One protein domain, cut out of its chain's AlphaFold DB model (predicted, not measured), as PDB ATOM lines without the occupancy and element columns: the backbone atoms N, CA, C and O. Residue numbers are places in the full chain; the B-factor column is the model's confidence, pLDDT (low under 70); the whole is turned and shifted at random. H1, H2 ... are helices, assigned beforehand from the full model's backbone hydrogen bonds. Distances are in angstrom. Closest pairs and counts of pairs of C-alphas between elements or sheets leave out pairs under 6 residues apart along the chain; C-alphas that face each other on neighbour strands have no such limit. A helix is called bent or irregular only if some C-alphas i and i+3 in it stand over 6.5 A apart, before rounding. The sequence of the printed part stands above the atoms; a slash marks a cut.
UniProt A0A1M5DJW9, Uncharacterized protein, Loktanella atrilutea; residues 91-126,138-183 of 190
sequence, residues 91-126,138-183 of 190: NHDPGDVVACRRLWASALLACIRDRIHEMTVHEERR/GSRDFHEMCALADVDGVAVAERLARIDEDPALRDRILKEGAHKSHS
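Overview. This is residues 91 to 126 and 138 to 183 of the 190 residues of an uncharacterized protein of Loktanella atrilutea (UniProt A0A1M5DJW9). One long helix, H1, makes the longest axis, and three shorter helices are strung loosely along it: H2 packs on H1 at residues 101 to 108, and H3 runs beside H1 at a small angle with few contacts. At the far end of H3, H4 turns off at a corner and heads away as an arm; residues 175 to 183, of which 175 to 181 belong to H4, stick out from the body. The printed part has 82 residues with four named helices, in the order H1, H2, H3, H4, and no named strand; the class is all helix. The whole is loose, with a radius of gyration of the C-alphas of 15.1 A, and its spans of 49 by 36 by 18 A give a flat outline.

Along the chain. Find C-alpha 94 at (-55.628, -2.010, -53.752); from there H1, residues 94 to 122, runs 42.1 A to C-alpha 122 at (-25.200, 9.681, -27.065). After the cut, look for H2 at residues 140 to 148, 12.3 A long. H3 takes residues 153 to 165 and is 18.4 A long. H4, residues 167 to 181, runs 21.8 A and ends with C-alpha 181 at (-24.737, -7.119, -44.847). H4 is neither bent nor irregular, but only just: C-alphas 177 and 180 are 6.1 A apart.

Arrangement. Start at H1, which touches H2 with residues 101 to 108 alone; the closest C-alphas, of Arg 101 and Leu 148, are 6.1 A apart. These two helices run opposite ways at a steep tilt of 40 degrees. H2 touches H3, which takes part with residues 153 to 154 alone; the closest C-alphas are those of His 143 and Gly 153, at 4.9 A, and the tilt is steep, 61 degrees. H3 runs the same way as H1 at a shallow tilt of 21 degrees, close but not clearly touching; look at the C-alphas of Met 119 and Asp 164, their closest, 7.6 A apart. H3 and H4 touch only at the corner, and only just, with 3 pairs of C-alphas within 8 A; the closest are those of Ile 163 and Arg 170, at 5.5 A, and the lines are about perpendicular, at 76 degrees. H4 is close to H1 but not clearly touching, with the C-alphas of Ile 116 and Arg 170, their closest, 7.5 A apart. H2 and H4 are apart. In H1, H2 and H3 you will find every O i to N i+4 pair within hydrogen-bond range; in H4, 9 of 11 are.

Size, cuts and confidence. The C-alphas of Asn 91 and Arg 125, the two farthest apart, are 49.8 A from each other. Residues 127 to 137 are not printed, and C-alphas 126 and 138 stand 22.4 A apart across this cut, which falls in the link from H1 to H2. The links H2 to H3 and H3 to H4 are tight. Residues 91 to 96, of which 94 to 96 belong to H1, stand free. The mean pLDDT of the printed part is 74.9; residues 119 to 126 and 176 to 183 are under 70.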
ATOM      1  N   ASN A  91     -60.518   4.938 -52.084       80.81
ATOM      2  CA  ASN A  91     -60.764   5.387 -53.460       80.81
ATOM      3  C   ASN A  91     -59.645   5.018 -54.453       80.81
ATOM      4  O   ASN A  91     -59.740   5.388 -55.622       80.81
ATOM      5  N   HIS A  92     -58.587   4.334 -54.006       81.19
ATOM      6  CA  HIS A  92     -57.441   3.957 -54.841       81.19
ATOM      7  C   HIS A  92     -57.396   2.452 -55.103       81.19
ATOM      8  O   HIS A  92     -58.015   1.664 -54.385       81.19
ATOM      9  N   ASP A  93     -56.647   2.062 -56.137       86.44
ATOM     10  CA  ASP A  93     -56.408   0.657 -56.438       86.44
ATOM     11  C   ASP A  93     -55.763  -0.046 -55.224       86.44
ATOM     12  O   ASP A  93     -54.844   0.502 -54.599       86.44
ATOM     13  N   PRO A  94     -56.208  -1.263 -54.864       80.38
ATOM     14  CA  PRO A  94     -55.628  -2.010 -53.752       80.38
ATOM     15  C   PRO A  94     -54.106  -2.211 -53.864       80.38
ATOM     16  O   PRO A  94     -53.416  -2.246 -52.843       80.38
ATOM     17  N   GLY A  95     -53.563  -2.320 -55.080       79.50
ATOM     18  CA  GLY A  95     -52.127  -2.407 -55.339       79.50
ATOM     19  C   GLY A  95     -51.375  -1.129 -54.963       79.50
ATOM     20  O   GLY A  95     -50.329  -1.208 -54.311       79.50
ATOM     21  N   ASP A  96     -51.937   0.039 -55.280       82.12
ATOM     22  CA  ASP A  96     -51.361   1.345 -54.931       82.12
ATOM     23  C   ASP A  96     -51.370   1.575 -53.418       82.12
ATOM     24  O   ASP A  96     -50.395   2.073 -52.848       82.12
ATOM     25  N   VAL A  97     -52.434   1.141 -52.735       80.88
ATOM     26  CA  VAL A  97     -52.515   1.186 -51.269       80.88
ATOM     27  C   VAL A  97     -51.424   0.320 -50.635       80.88
ATOM     28  O   VAL A  97     -50.746   0.765 -49.706       80.88
ATOM     29  N   VAL A  98     -51.196  -0.892 -51.152       79.25
ATOM     30  CA  VAL A  98     -50.123  -1.777 -50.667       79.25
ATOM     31  C   VAL A  98     -48.742  -1.170 -50.929       79.25
ATOM     32  O   VAL A  98     -47.881  -1.214 -50.046       79.25
ATOM     33  N   ALA A  99     -48.512  -0.586 -52.106       77.50
ATOM     34  CA  ALA A  99     -47.251   0.081 -52.431       77.50
ATOM     35  C   ALA A  99     -46.992   1.290 -51.515       77.50
ATOM     36  O   ALA A  99     -45.894   1.428 -50.971       77.50
ATOM     37  N   CYS A 100     -48.019   2.108 -51.270       84.12
ATOM     38  CA  CYS A 100     -47.965   3.258 -50.370       84.12
ATOM     39  C   CYS A 100     -47.650   2.835 -48.925       84.12
ATOM     40  O   CYS A 100     -46.717   3.359 -48.317       84.12
ATOM     41  N   ARG A 101     -48.342   1.816 -48.396       84.38
ATOM     42  CA  ARG A 101     -48.072   1.270 -47.051       84.38
ATOM     43  C   ARG A 101     -46.650   0.732 -46.917       84.38
ATOM     44  O   ARG A 101     -45.992   0.976 -45.911       84.38
ATOM     45  N   ARG A 102     -46.135   0.045 -47.942       80.12
ATOM     46  CA  ARG A 102     -44.742  -0.445 -47.965       80.12
ATOM     47  C   ARG A 102     -43.726   0.691 -47.936       80.12
ATOM     48  O   ARG A 102     -42.696   0.564 -47.268       80.12
ATOM     49  N   LEU A 103     -44.004   1.786 -48.640       85.88
ATOM     50  CA  LEU A 103     -43.157   2.974 -48.612       85.88
ATOM     51  C   LEU A 103     -43.137   3.593 -47.208       85.88
ATOM     52  O   LEU A 103     -42.057   3.822 -46.665       85.88
ATOM     53  N   TRP A 104     -44.306   3.768 -46.586       84.94
ATOM     54  CA  TRP A 104     -44.412   4.278 -45.215       84.94
ATOM     55  C   TRP A 104     -43.750   3.364 -44.187       84.94
ATOM     56  O   TRP A 104     -43.025   3.855 -43.327       84.94
ATOM     57  N   ALA A 105     -43.903   2.045 -44.310       81.69
ATOM     58  CA  ALA A 105     -43.204   1.083 -43.462       81.69
ATOM     59  C   ALA A 105     -41.678   1.198 -43.604       81.69
ATOM     60  O   ALA A 105     -40.958   1.131 -42.611       81.69
ATOM     61  N   SER A 106     -41.177   1.424 -44.822       79.19
ATOM     62  CA  SER A 106     -39.740   1.614 -45.071       79.19
ATOM     63  C   SER A 106     -39.223   2.918 -44.456       79.19
ATOM     64  O   SER A 106     -38.165   2.922 -43.830       79.19
ATOM     65  N   ALA A 107     -39.983   4.010 -44.586       83.44
ATOM     66  CA  ALA A 107     -39.657   5.286 -43.957       83.44
ATOM     67  C   ALA A 107     -39.663   5.175 -42.423       83.44
ATOM     68  O   ALA A 107     -38.711   5.595 -41.771       83.44
ATOM     69  N   LEU A 108     -40.690   4.537 -41.851       84.81
ATOM     70  CA  LEU A 108     -40.803   4.289 -40.414       84.81
ATOM     71  C   LEU A 108     -39.607   3.489 -39.883       84.81
ATOM     72  O   LEU A 108     -39.024   3.863 -38.867       84.81
ATOM     73  N   LEU A 109     -39.208   2.424 -40.582       82.00
ATOM     74  CA  LEU A 109     -38.036   1.623 -40.220       82.00
ATOM     75  C   LEU A 109     -36.741   2.442 -40.245       82.00
ATOM     76  O   LEU A 109     -35.938   2.320 -39.321       82.00
ATOM     77  N   ALA A 110     -36.550   3.294 -41.257       79.94
ATOM     78  CA  ALA A 110     -35.382   4.167 -41.341       79.94
ATOM     79  C   ALA A 110     -35.322   5.146 -40.158       79.94
ATOM     80  O   ALA A 110     -34.298   5.218 -39.481       79.94
ATOM     81  N   CYS A 111     -36.437   5.811 -39.839       82.88
ATOM     82  CA  CYS A 111     -36.518   6.731 -38.702       82.88
ATOM     83  C   CYS A 111     -36.260   6.026 -37.361       82.88
ATOM     84  O   CYS A 111     -35.560   6.554 -36.498       82.88
ATOM     85  N   ILE A 112     -36.792   4.813 -37.182       84.25
ATOM     86  CA  ILE A 112     -36.545   4.004 -35.981       84.25
ATOM     87  C   ILE A 112     -35.065   3.625 -35.875       84.25
ATOM     88  O   ILE A 112     -34.489   3.723 -34.792       84.25
ATOM     89  N   ARG A 113     -34.435   3.214 -36.978       80.12
ATOM     90  CA  ARG A 113     -33.016   2.847 -36.990       80.12
ATOM     91  C   ARG A 113     -32.126   4.034 -36.646       80.12
ATOM     92  O   ARG A 113     -31.261   3.899 -35.784       80.12
ATOM     93  N   ASP A 114     -32.356   5.178 -37.281       80.75
ATOM     94  CA  ASP A 114     -31.591   6.396 -37.012       80.75
ATOM     95  C   ASP A 114     -31.724   6.785 -35.537       80.75
ATOM     96  O   ASP A 114     -30.731   7.089 -34.878       80.75
ATOM     97  N   ARG A 115     -32.924   6.632 -34.962       80.19
ATOM     98  CA  ARG A 115     -33.141   6.870 -33.536       80.19
ATOM     99  C   ARG A 115     -32.385   5.894 -32.632       80.19
ATOM    100  O   ARG A 115     -31.777   6.322 -31.651       80.19
ATOM    101  N   ILE A 116     -32.405   4.597 -32.938       78.19
ATOM    102  CA  ILE A 116     -31.634   3.588 -32.190       78.19
ATOM    103  C   ILE A 116     -30.131   3.901 -32.279       78.19
ATOM    104  O   ILE A 116     -29.411   3.775 -31.287       78.19
ATOM    105  N   HIS A 117     -29.661   4.366 -33.438       78.25
ATOM    106  CA  HIS A 117     -28.273   4.768 -33.631       78.25
ATOM    107  C   HIS A 117     -27.907   6.003 -32.790       78.25
ATOM    108  O   HIS A 117     -26.908   5.979 -32.068       78.25
ATOM    109  N   GLU A 118     -28.740   7.046 -32.784       74.94
ATOM    110  CA  GLU A 118     -28.562   8.216 -31.910       74.94
ATOM    111  C   GLU A 118     -28.463   7.825 -30.430       74.94
ATOM    112  O   GLU A 118     -27.617   8.351 -29.705       74.94
ATOM    113  N   MET A 119     -29.302   6.884 -29.984       69.19
ATOM    114  CA  MET A 119     -29.286   6.384 -28.606       69.19
ATOM    115  C   MET A 119     -27.940   5.745 -28.247       69.19
ATOM    116  O   MET A 119     -27.429   5.984 -27.156       69.19
ATOM    117  N   THR A 120     -27.323   5.005 -29.173       69.25
ATOM    118  CA  THR A 120     -25.995   4.411 -28.947       69.25
ATOM    119  C   THR A 120     -24.850   5.421 -28.943       69.25
ATOM    120  O   THR A 120     -23.929   5.295 -28.145       69.25
ATOM    121  N   VAL A 121     -24.904   6.451 -29.791       65.56
ATOM    122  CA  VAL A 121     -23.827   7.454 -29.898       65.56
ATOM    123  C   VAL A 121     -23.862   8.451 -28.729       65.56
ATOM    124  O   VAL A 121     -22.830   8.997 -28.334       65.56
ATOM    125  N   HIS A 122     -25.036   8.700 -28.143       55.47
ATOM    126  CA  HIS A 122     -25.200   9.681 -27.065       55.47
ATOM    127  C   HIS A 122     -24.986   9.147 -25.642       55.47
ATOM    128  O   HIS A 122     -24.863   9.961 -24.719       55.47
ATOM    129  N   GLU A 123     -24.859   7.831 -25.447       52.44
ATOM    130  CA  GLU A 123     -24.545   7.241 -24.138       52.44
ATOM    131  C   GLU A 123     -23.159   7.660 -23.611       52.44
ATOM    132  O   GLU A 123     -22.981   7.814 -22.403       52.44
ATOM    133  N   GLU A 124     -22.204   7.985 -24.491       47.75
ATOM    134  CA  GLU A 124     -20.864   8.432 -24.077       47.75
ATOM    135  C   GLU A 124     -20.827   9.841 -23.464       47.75
ATOM    136  O   GLU A 124     -19.816  10.217 -22.867       47.75
ATOM    137  N   ARG A 125     -21.885  10.663 -23.595       49.56
ATOM    138  CA  ARG A 125     -21.777  12.097 -23.254       49.56
ATOM    139  C   ARG A 125     -22.639  12.645 -22.131       49.56
ATOM    140  O   ARG A 125     -22.370  13.790 -21.759       49.56
ATOM    141  N   ARG A 126     -23.649  11.972 -21.566       49.53
ATOM    142  CA  ARG A 126     -24.560  12.694 -20.644       49.53
ATOM    143  C   ARG A 126     -25.106  11.907 -19.457       49.53
ATOM    144  O   ARG A 126     -26.251  11.485 -19.441       49.53
ATOM    145  N   GLY A 138     -43.802   7.849 -29.520       78.38
ATOM    146  CA  GLY A 138     -44.974   8.153 -28.687       78.38
ATOM    147  C   GLY A 138     -45.601   9.525 -28.965       78.38
ATOM    148  O   GLY A 138     -46.619   9.866 -28.367       78.38
ATOM    149  N   SER A 139     -45.029  10.310 -29.884       84.06
ATOM    150  CA  SER A 139     -45.671  11.524 -30.397       84.06
ATOM    151  C   SER A 139     -46.844  11.194 -31.326       84.06
ATOM    152  O   SER A 139     -46.953  10.087 -31.865       84.06
ATOM    153  N   ARG A 140     -47.712  12.185 -31.567       82.19
ATOM    154  CA  ARG A 140     -48.812  12.070 -32.534       82.19
ATOM    155  C   ARG A 140     -48.309  11.697 -33.933       82.19
ATOM    156  O   ARG A 140     -48.897  10.818 -34.555       82.19
ATOM    157  N   ASP A 141     -47.218  12.305 -34.386       81.94
ATOM    158  CA  ASP A 141     -46.654  12.081 -35.724       81.94
ATOM    159  C   ASP A 141     -46.122  10.660 -35.891       81.94
ATOM    160  O   ASP A 141     -46.281  10.037 -36.940       81.94
ATOM    161  N   PHE A 142     -45.527  10.113 -34.832       85.50
ATOM    162  CA  PHE A 142     -45.110   8.720 -34.811       85.50
ATOM    163  C   PHE A 142     -46.314   7.776 -34.934       85.50
ATOM    164  O   PHE A 142     -46.293   6.869 -35.764       85.50
ATOM    165  N   HIS A 143     -47.392   8.019 -34.182       82.12
ATOM    166  CA  HIS A 143     -48.618   7.226 -34.311       82.12
ATOM    167  C   HIS A 143     -49.265   7.368 -35.697       82.12
ATOM    168  O   HIS A 143     -49.779   6.383 -36.225       82.12
ATOM    169  N   GLU A 144     -49.199   8.550 -36.311       84.38
ATOM    170  CA  GLU A 144     -49.672   8.770 -37.680       84.38
ATOM    171  C   GLU A 144     -48.828   7.993 -38.703       84.38
ATOM    172  O   GLU A 144     -49.383   7.302 -39.554       84.38
ATOM    173  N   MET A 145     -47.494   8.009 -38.590       85.38
ATOM    174  CA  MET A 145     -46.621   7.195 -39.446       85.38
ATOM    175  C   MET A 145     -46.861   5.692 -39.274       85.38
ATOM    176  O   MET A 145     -46.857   4.958 -40.263       85.38
ATOM    177  N   CYS A 146     -47.104   5.227 -38.047       84.25
ATOM    178  CA  CYS A 146     -47.491   3.841 -37.796       84.25
ATOM    179  C   CYS A 146     -48.828   3.501 -38.465       84.25
ATOM    180  O   CYS A 146     -48.915   2.480 -39.141       84.25
ATOM    181  N   ALA A 147     -49.834   4.372 -38.364       83.94
ATOM    182  CA  ALA A 147     -51.122   4.169 -39.024       83.94
ATOM    183  C   ALA A 147     -50.992   4.123 -40.559       83.94
ATOM    184  O   ALA A 147     -51.563   3.241 -41.199       83.94
ATOM    185  N   LEU A 148     -50.184   5.008 -41.154       84.50
ATOM    186  CA  LEU A 148     -49.908   5.019 -42.598       84.50
ATOM    187  C   LEU A 148     -49.177   3.754 -43.074       84.50
ATOM    188  O   LEU A 148     -49.359   3.321 -44.213       84.50
ATOM    189  N   ALA A 149     -48.376   3.149 -42.199       83.75
ATOM    190  CA  ALA A 149     -47.712   1.874 -42.435       83.75
ATOM    191  C   ALA A 149     -48.593   0.648 -42.104       83.75
ATOM    192  O   ALA A 149     -48.136  -0.476 -42.302       83.75
ATOM    193  N   ASP A 150     -49.834   0.851 -41.636       81.69
ATOM    194  CA  ASP A 150     -50.758  -0.190 -41.153       81.69
ATOM    195  C   ASP A 150     -50.212  -0.973 -39.943       81.69
ATOM    196  O   ASP A 150     -50.172  -2.203 -39.914       81.69
ATOM    197  N   VAL A 151     -49.739  -0.232 -38.939       81.00
ATOM    198  CA  VAL A 151     -49.033  -0.745 -37.759       81.00
ATOM    199  C   VAL A 151     -49.621  -0.157 -36.488       81.00
ATOM    200  O   VAL A 151     -49.897   1.040 -36.407       81.00
ATOM    201  N   ASP A 152     -49.720  -0.979 -35.448       81.00
ATOM    202  CA  ASP A 152     -50.034  -0.501 -34.106       81.00
ATOM    203  C   ASP A 152     -48.861   0.299 -33.515       81.00
ATOM    204  O   ASP A 152     -47.880  -0.254 -33.010       81.00
ATOM    205  N   GLY A 153     -48.978   1.627 -33.563       77.94
ATOM    206  CA  GLY A 153     -47.969   2.525 -33.010       77.94
ATOM    207  C   GLY A 153     -47.776   2.386 -31.498       77.94
ATOM    208  O   GLY A 153     -46.661   2.576 -31.026       77.94
ATOM    209  N   VAL A 154     -48.800   2.008 -30.723       79.06
ATOM    210  CA  VAL A 154     -48.649   1.801 -29.269       79.06
ATOM    211  C   VAL A 154     -47.748   0.599 -29.014       79.06
ATOM    212  O   VAL A 154     -46.769   0.705 -28.276       79.06
ATOM    213  N   ALA A 155     -48.002  -0.511 -29.711       77.56
ATOM    214  CA  ALA A 155     -47.166  -1.703 -29.615       77.56
ATOM    215  C   ALA A 155     -45.715  -1.437 -30.057       77.56
ATOM    216  O   ALA A 155     -44.777  -1.958 -29.447       77.56
ATOM    217  N   VAL A 156     -45.503  -0.620 -31.098       80.19
ATOM    218  CA  VAL A 156     -44.154  -0.221 -31.537       80.19
ATOM    219  C   VAL A 156     -43.473   0.654 -30.481       80.19
ATOM    220  O   VAL A 156     -42.319   0.387 -30.146       80.19
ATOM    221  N   ALA A 157     -44.163   1.652 -29.920       81.38
ATOM    222  CA  ALA A 157     -43.607   2.514 -28.874       81.38
ATOM    223  C   ALA A 157     -43.184   1.712 -27.634       81.38
ATOM    224  O   ALA A 157     -42.072   1.891 -27.142       81.38
ATOM    225  N   GLU A 158     -44.021   0.779 -27.170       78.94
ATOM    226  CA  GLU A 158     -43.692  -0.098 -26.039       78.94
ATOM    227  C   GLU A 158     -42.464  -0.973 -26.320       78.94
ATOM    228  O   GLU A 158     -41.609  -1.159 -25.452       78.94
ATOM    229  N   ARG A 159     -42.346  -1.513 -27.539       79.62
ATOM    230  CA  ARG A 159     -41.182  -2.320 -27.941       79.62
ATOM    231  C   ARG A 159     -39.907  -1.485 -28.009       79.62
ATOM    232  O   ARG A 159     -38.855  -1.974 -27.607       79.62
ATOM    233  N   LEU A 160     -39.993  -0.242 -28.482       79.94
ATOM    234  CA  LEU A 160     -38.855   0.677 -28.529       79.94
ATOM    235  C   LEU A 160     -38.433   1.148 -27.136       79.94
ATOM    236  O   LEU A 160     -37.236   1.228 -26.876       79.94
ATOM    237  N   ALA A 161     -39.377   1.369 -26.220       80.56
ATOM    238  CA  ALA A 161     -39.063   1.669 -24.824       80.56
ATOM    239  C   ALA A 161     -38.244   0.538 -24.172       80.56
ATOM    240  O   ALA A 161     -37.250   0.802 -23.505       80.56
ATOM    241  N   ARG A 162     -38.573  -0.730 -24.459       76.44
ATOM    242  CA  ARG A 162     -37.779  -1.882 -23.985       76.44
ATOM    243  C   ARG A 162     -36.364  -1.930 -24.567       76.44
ATOM    244  O   ARG A 162     -35.469  -2.454 -23.917       76.44
ATOM    245  N   ILE A 163     -36.160  -1.419 -25.783       76.62
ATOM    246  CA  ILE A 163     -34.825  -1.311 -26.397       76.62
ATOM    247  C   ILE A 163     -34.012  -0.184 -25.742       76.62
ATOM    248  O   ILE A 163     -32.800  -0.317 -25.609       76.62
ATOM    249  N   ASP A 164     -34.660   0.906 -25.322       73.31
ATOM    250  CA  ASP A 164     -34.014   1.973 -24.539       73.31
ATOM    251  C   ASP A 164     -33.574   1.470 -23.154       73.31
ATOM    252  O   ASP A 164     -32.496   1.814 -22.677       73.31
ATOM    253  N   GLU A 165     -34.376   0.601 -22.534       77.19
ATOM    254  CA  GLU A 165     -34.099   0.026 -21.211       77.19
ATOM    255  C   GLU A 165     -33.063  -1.116 -21.221       77.19
ATOM    256  O   GLU A 165     -32.429  -1.368 -20.194       77.19
ATOM    257  N   ASP A 166     -32.874  -1.807 -22.353       77.69
ATOM    258  CA  ASP A 166     -31.955  -2.945 -22.492       77.69
ATOM    259  C   ASP A 166     -30.839  -2.668 -23.526       77.69
ATOM    260  O   ASP A 166     -30.996  -2.947 -24.725       77.69
ATOM    261  N   PRO A 167     -29.665  -2.177 -23.083       75.94
ATOM    262  CA  PRO A 167     -28.544  -1.892 -23.976       75.94
ATOM    263  C   PRO A 167     -27.980  -3.155 -24.650       75.94
ATOM    264  O   PRO A 167     -27.457  -3.070 -25.759       75.94
ATOM    265  N   ALA A 168     -28.122  -4.340 -24.041       76.88
ATOM    266  CA  ALA A 168     -27.658  -5.591 -24.639       76.88
ATOM    267  C   ALA A 168     -28.568  -6.036 -25.795       76.88
ATOM    268  O   ALA A 168     -28.086  -6.542 -26.814       76.88
ATOM    269  N   LEU A 169     -29.880  -5.818 -25.668       72.38
ATOM    270  CA  LEU A 169     -30.832  -6.014 -26.761       72.38
ATOM    271  C   LEU A 169     -30.555  -5.044 -27.915       72.38
ATOM    272  O   LEU A 169     -30.539  -5.465 -29.074       72.38
ATOM    273  N   ARG A 170     -30.295  -3.774 -27.596       73.44
ATOM    274  CA  ARG A 170     -29.943  -2.730 -28.566       73.44
ATOM    275  C   ARG A 170     -28.685  -3.089 -29.363       73.44
ATOM    276  O   ARG A 170     -28.721  -3.087 -30.594       73.44
ATOM    277  N   ASP A 171     -27.619  -3.500 -28.679       75.44
ATOM    278  CA  ASP A 171     -26.373  -3.940 -29.313       75.44
ATOM    279  C   ASP A 171     -26.578  -5.181 -30.182       75.44
ATOM    280  O   ASP A 171     -26.007  -5.283 -31.269       75.44
ATOM    281  N   ARG A 172     -27.420  -6.127 -29.746       75.62
ATOM    282  CA  ARG A 172     -27.727  -7.325 -30.533       75.62
ATOM    283  C   ARG A 172     -28.446  -6.978 -31.836       75.62
ATOM    284  O   ARG A 172     -28.064  -7.502 -32.878       75.62
ATOM    285  N   ILE A 173     -29.429  -6.076 -31.793       71.19
ATOM    286  CA  ILE A 173     -30.165  -5.613 -32.980       71.19
ATOM    287  C   ILE A 173     -29.209  -4.957 -33.987       71.19
ATOM    288  O   ILE A 173     -29.222  -5.306 -35.168       71.19
ATOM    289  N   LEU A 174     -28.322  -4.074 -33.519       71.19
ATOM    290  CA  LEU A 174     -27.345  -3.391 -34.374       71.19
ATOM    291  C   LEU A 174     -26.288  -4.353 -34.941       71.19
ATOM    292  O   LEU A 174     -25.952  -4.310 -36.127       71.19
ATOM    293  N   LYS A 175     -25.779  -5.269 -34.112       71.81
ATOM    294  CA  LYS A 175     -24.744  -6.236 -34.497       71.81
ATOM    295  C   LYS A 175     -25.261  -7.275 -35.493       71.81
ATOM    296  O   LYS A 175     -24.564  -7.613 -36.450       71.81
ATOM    297  N   GLU A 176     -26.485  -7.767 -35.312       65.00
ATOM    298  CA  GLU A 176     -27.114  -8.698 -36.258       65.00
ATOM    299  C   GLU A 176     -27.420  -8.036 -37.614       65.00
ATOM    300  O   GLU A 176     -27.324  -8.707 -38.646       65.00
ATOM    301  N   GLY A 177     -27.683  -6.722 -37.635       57.50
ATOM    302  CA  GLY A 177     -27.780  -5.926 -38.864       57.50
ATOM    303  C   GLY A 177     -26.447  -5.788 -39.616       57.50
ATOM    304  O   GLY A 177     -26.395  -5.923 -40.844       57.50
ATOM    305  N   ALA A 178     -25.339  -5.613 -38.889       52.09
ATOM    306  CA  ALA A 178     -24.005  -5.447 -39.473       52.09
ATOM    307  C   ALA A 178     -23.435  -6.747 -40.078       52.09
ATOM    308  O   ALA A 178     -22.896  -6.737 -41.188       52.09
ATOM    309  N   HIS A 179     -23.580  -7.891 -39.398       47.28
ATOM    310  CA  HIS A 179     -22.924  -9.139 -39.821       47.28
ATOM    311  C   HIS A 179     -23.532  -9.802 -41.066       47.28
ATOM    312  O   HIS A 179     -22.835 -10.545 -41.755       47.28
ATOM    313  N   LYS A 180     -24.799  -9.534 -41.401       50.72
ATOM    314  CA  LYS A 180     -25.451 -10.138 -42.581       50.72
ATOM    315  C   LYS A 180     -25.364  -9.285 -43.844       50.72
ATOM    316  O   LYS A 180     -25.558  -9.808 -44.938       50.72
ATOM    317  N   SER A 181     -24.990  -8.014 -43.711       48.00
ATOM    318  CA  SER A 181     -24.737  -7.119 -44.847       48.00
ATOM    319  C   SER A 181     -23.434  -7.464 -45.589       48.00
ATOM    320  O   SER A 181     -23.290  -7.137 -46.761       48.00
ATOM    321  N   HIS A 182     -22.498  -8.173 -44.941       40.06
ATOM    322  CA  HIS A 182     -21.235  -8.614 -45.556       40.06
ATOM    323  C   HIS A 182     -21.318  -9.960 -46.296       40.06
ATOM    324  O   HIS A 182     -20.481 -10.227 -47.154       40.06
ATOM    325  N   SER A 183     -22.334 -10.793 -46.049       42.44
ATOM    326  CA  SER A 183     -22.473 -12.084 -46.752       42.44
ATOM    327  C   SER A 183     -23.111 -11.985 -48.143       42.44
ATOM    328  O   SER A 183     -23.157 -12.987 -48.847       42.44
TER     329      SER A 183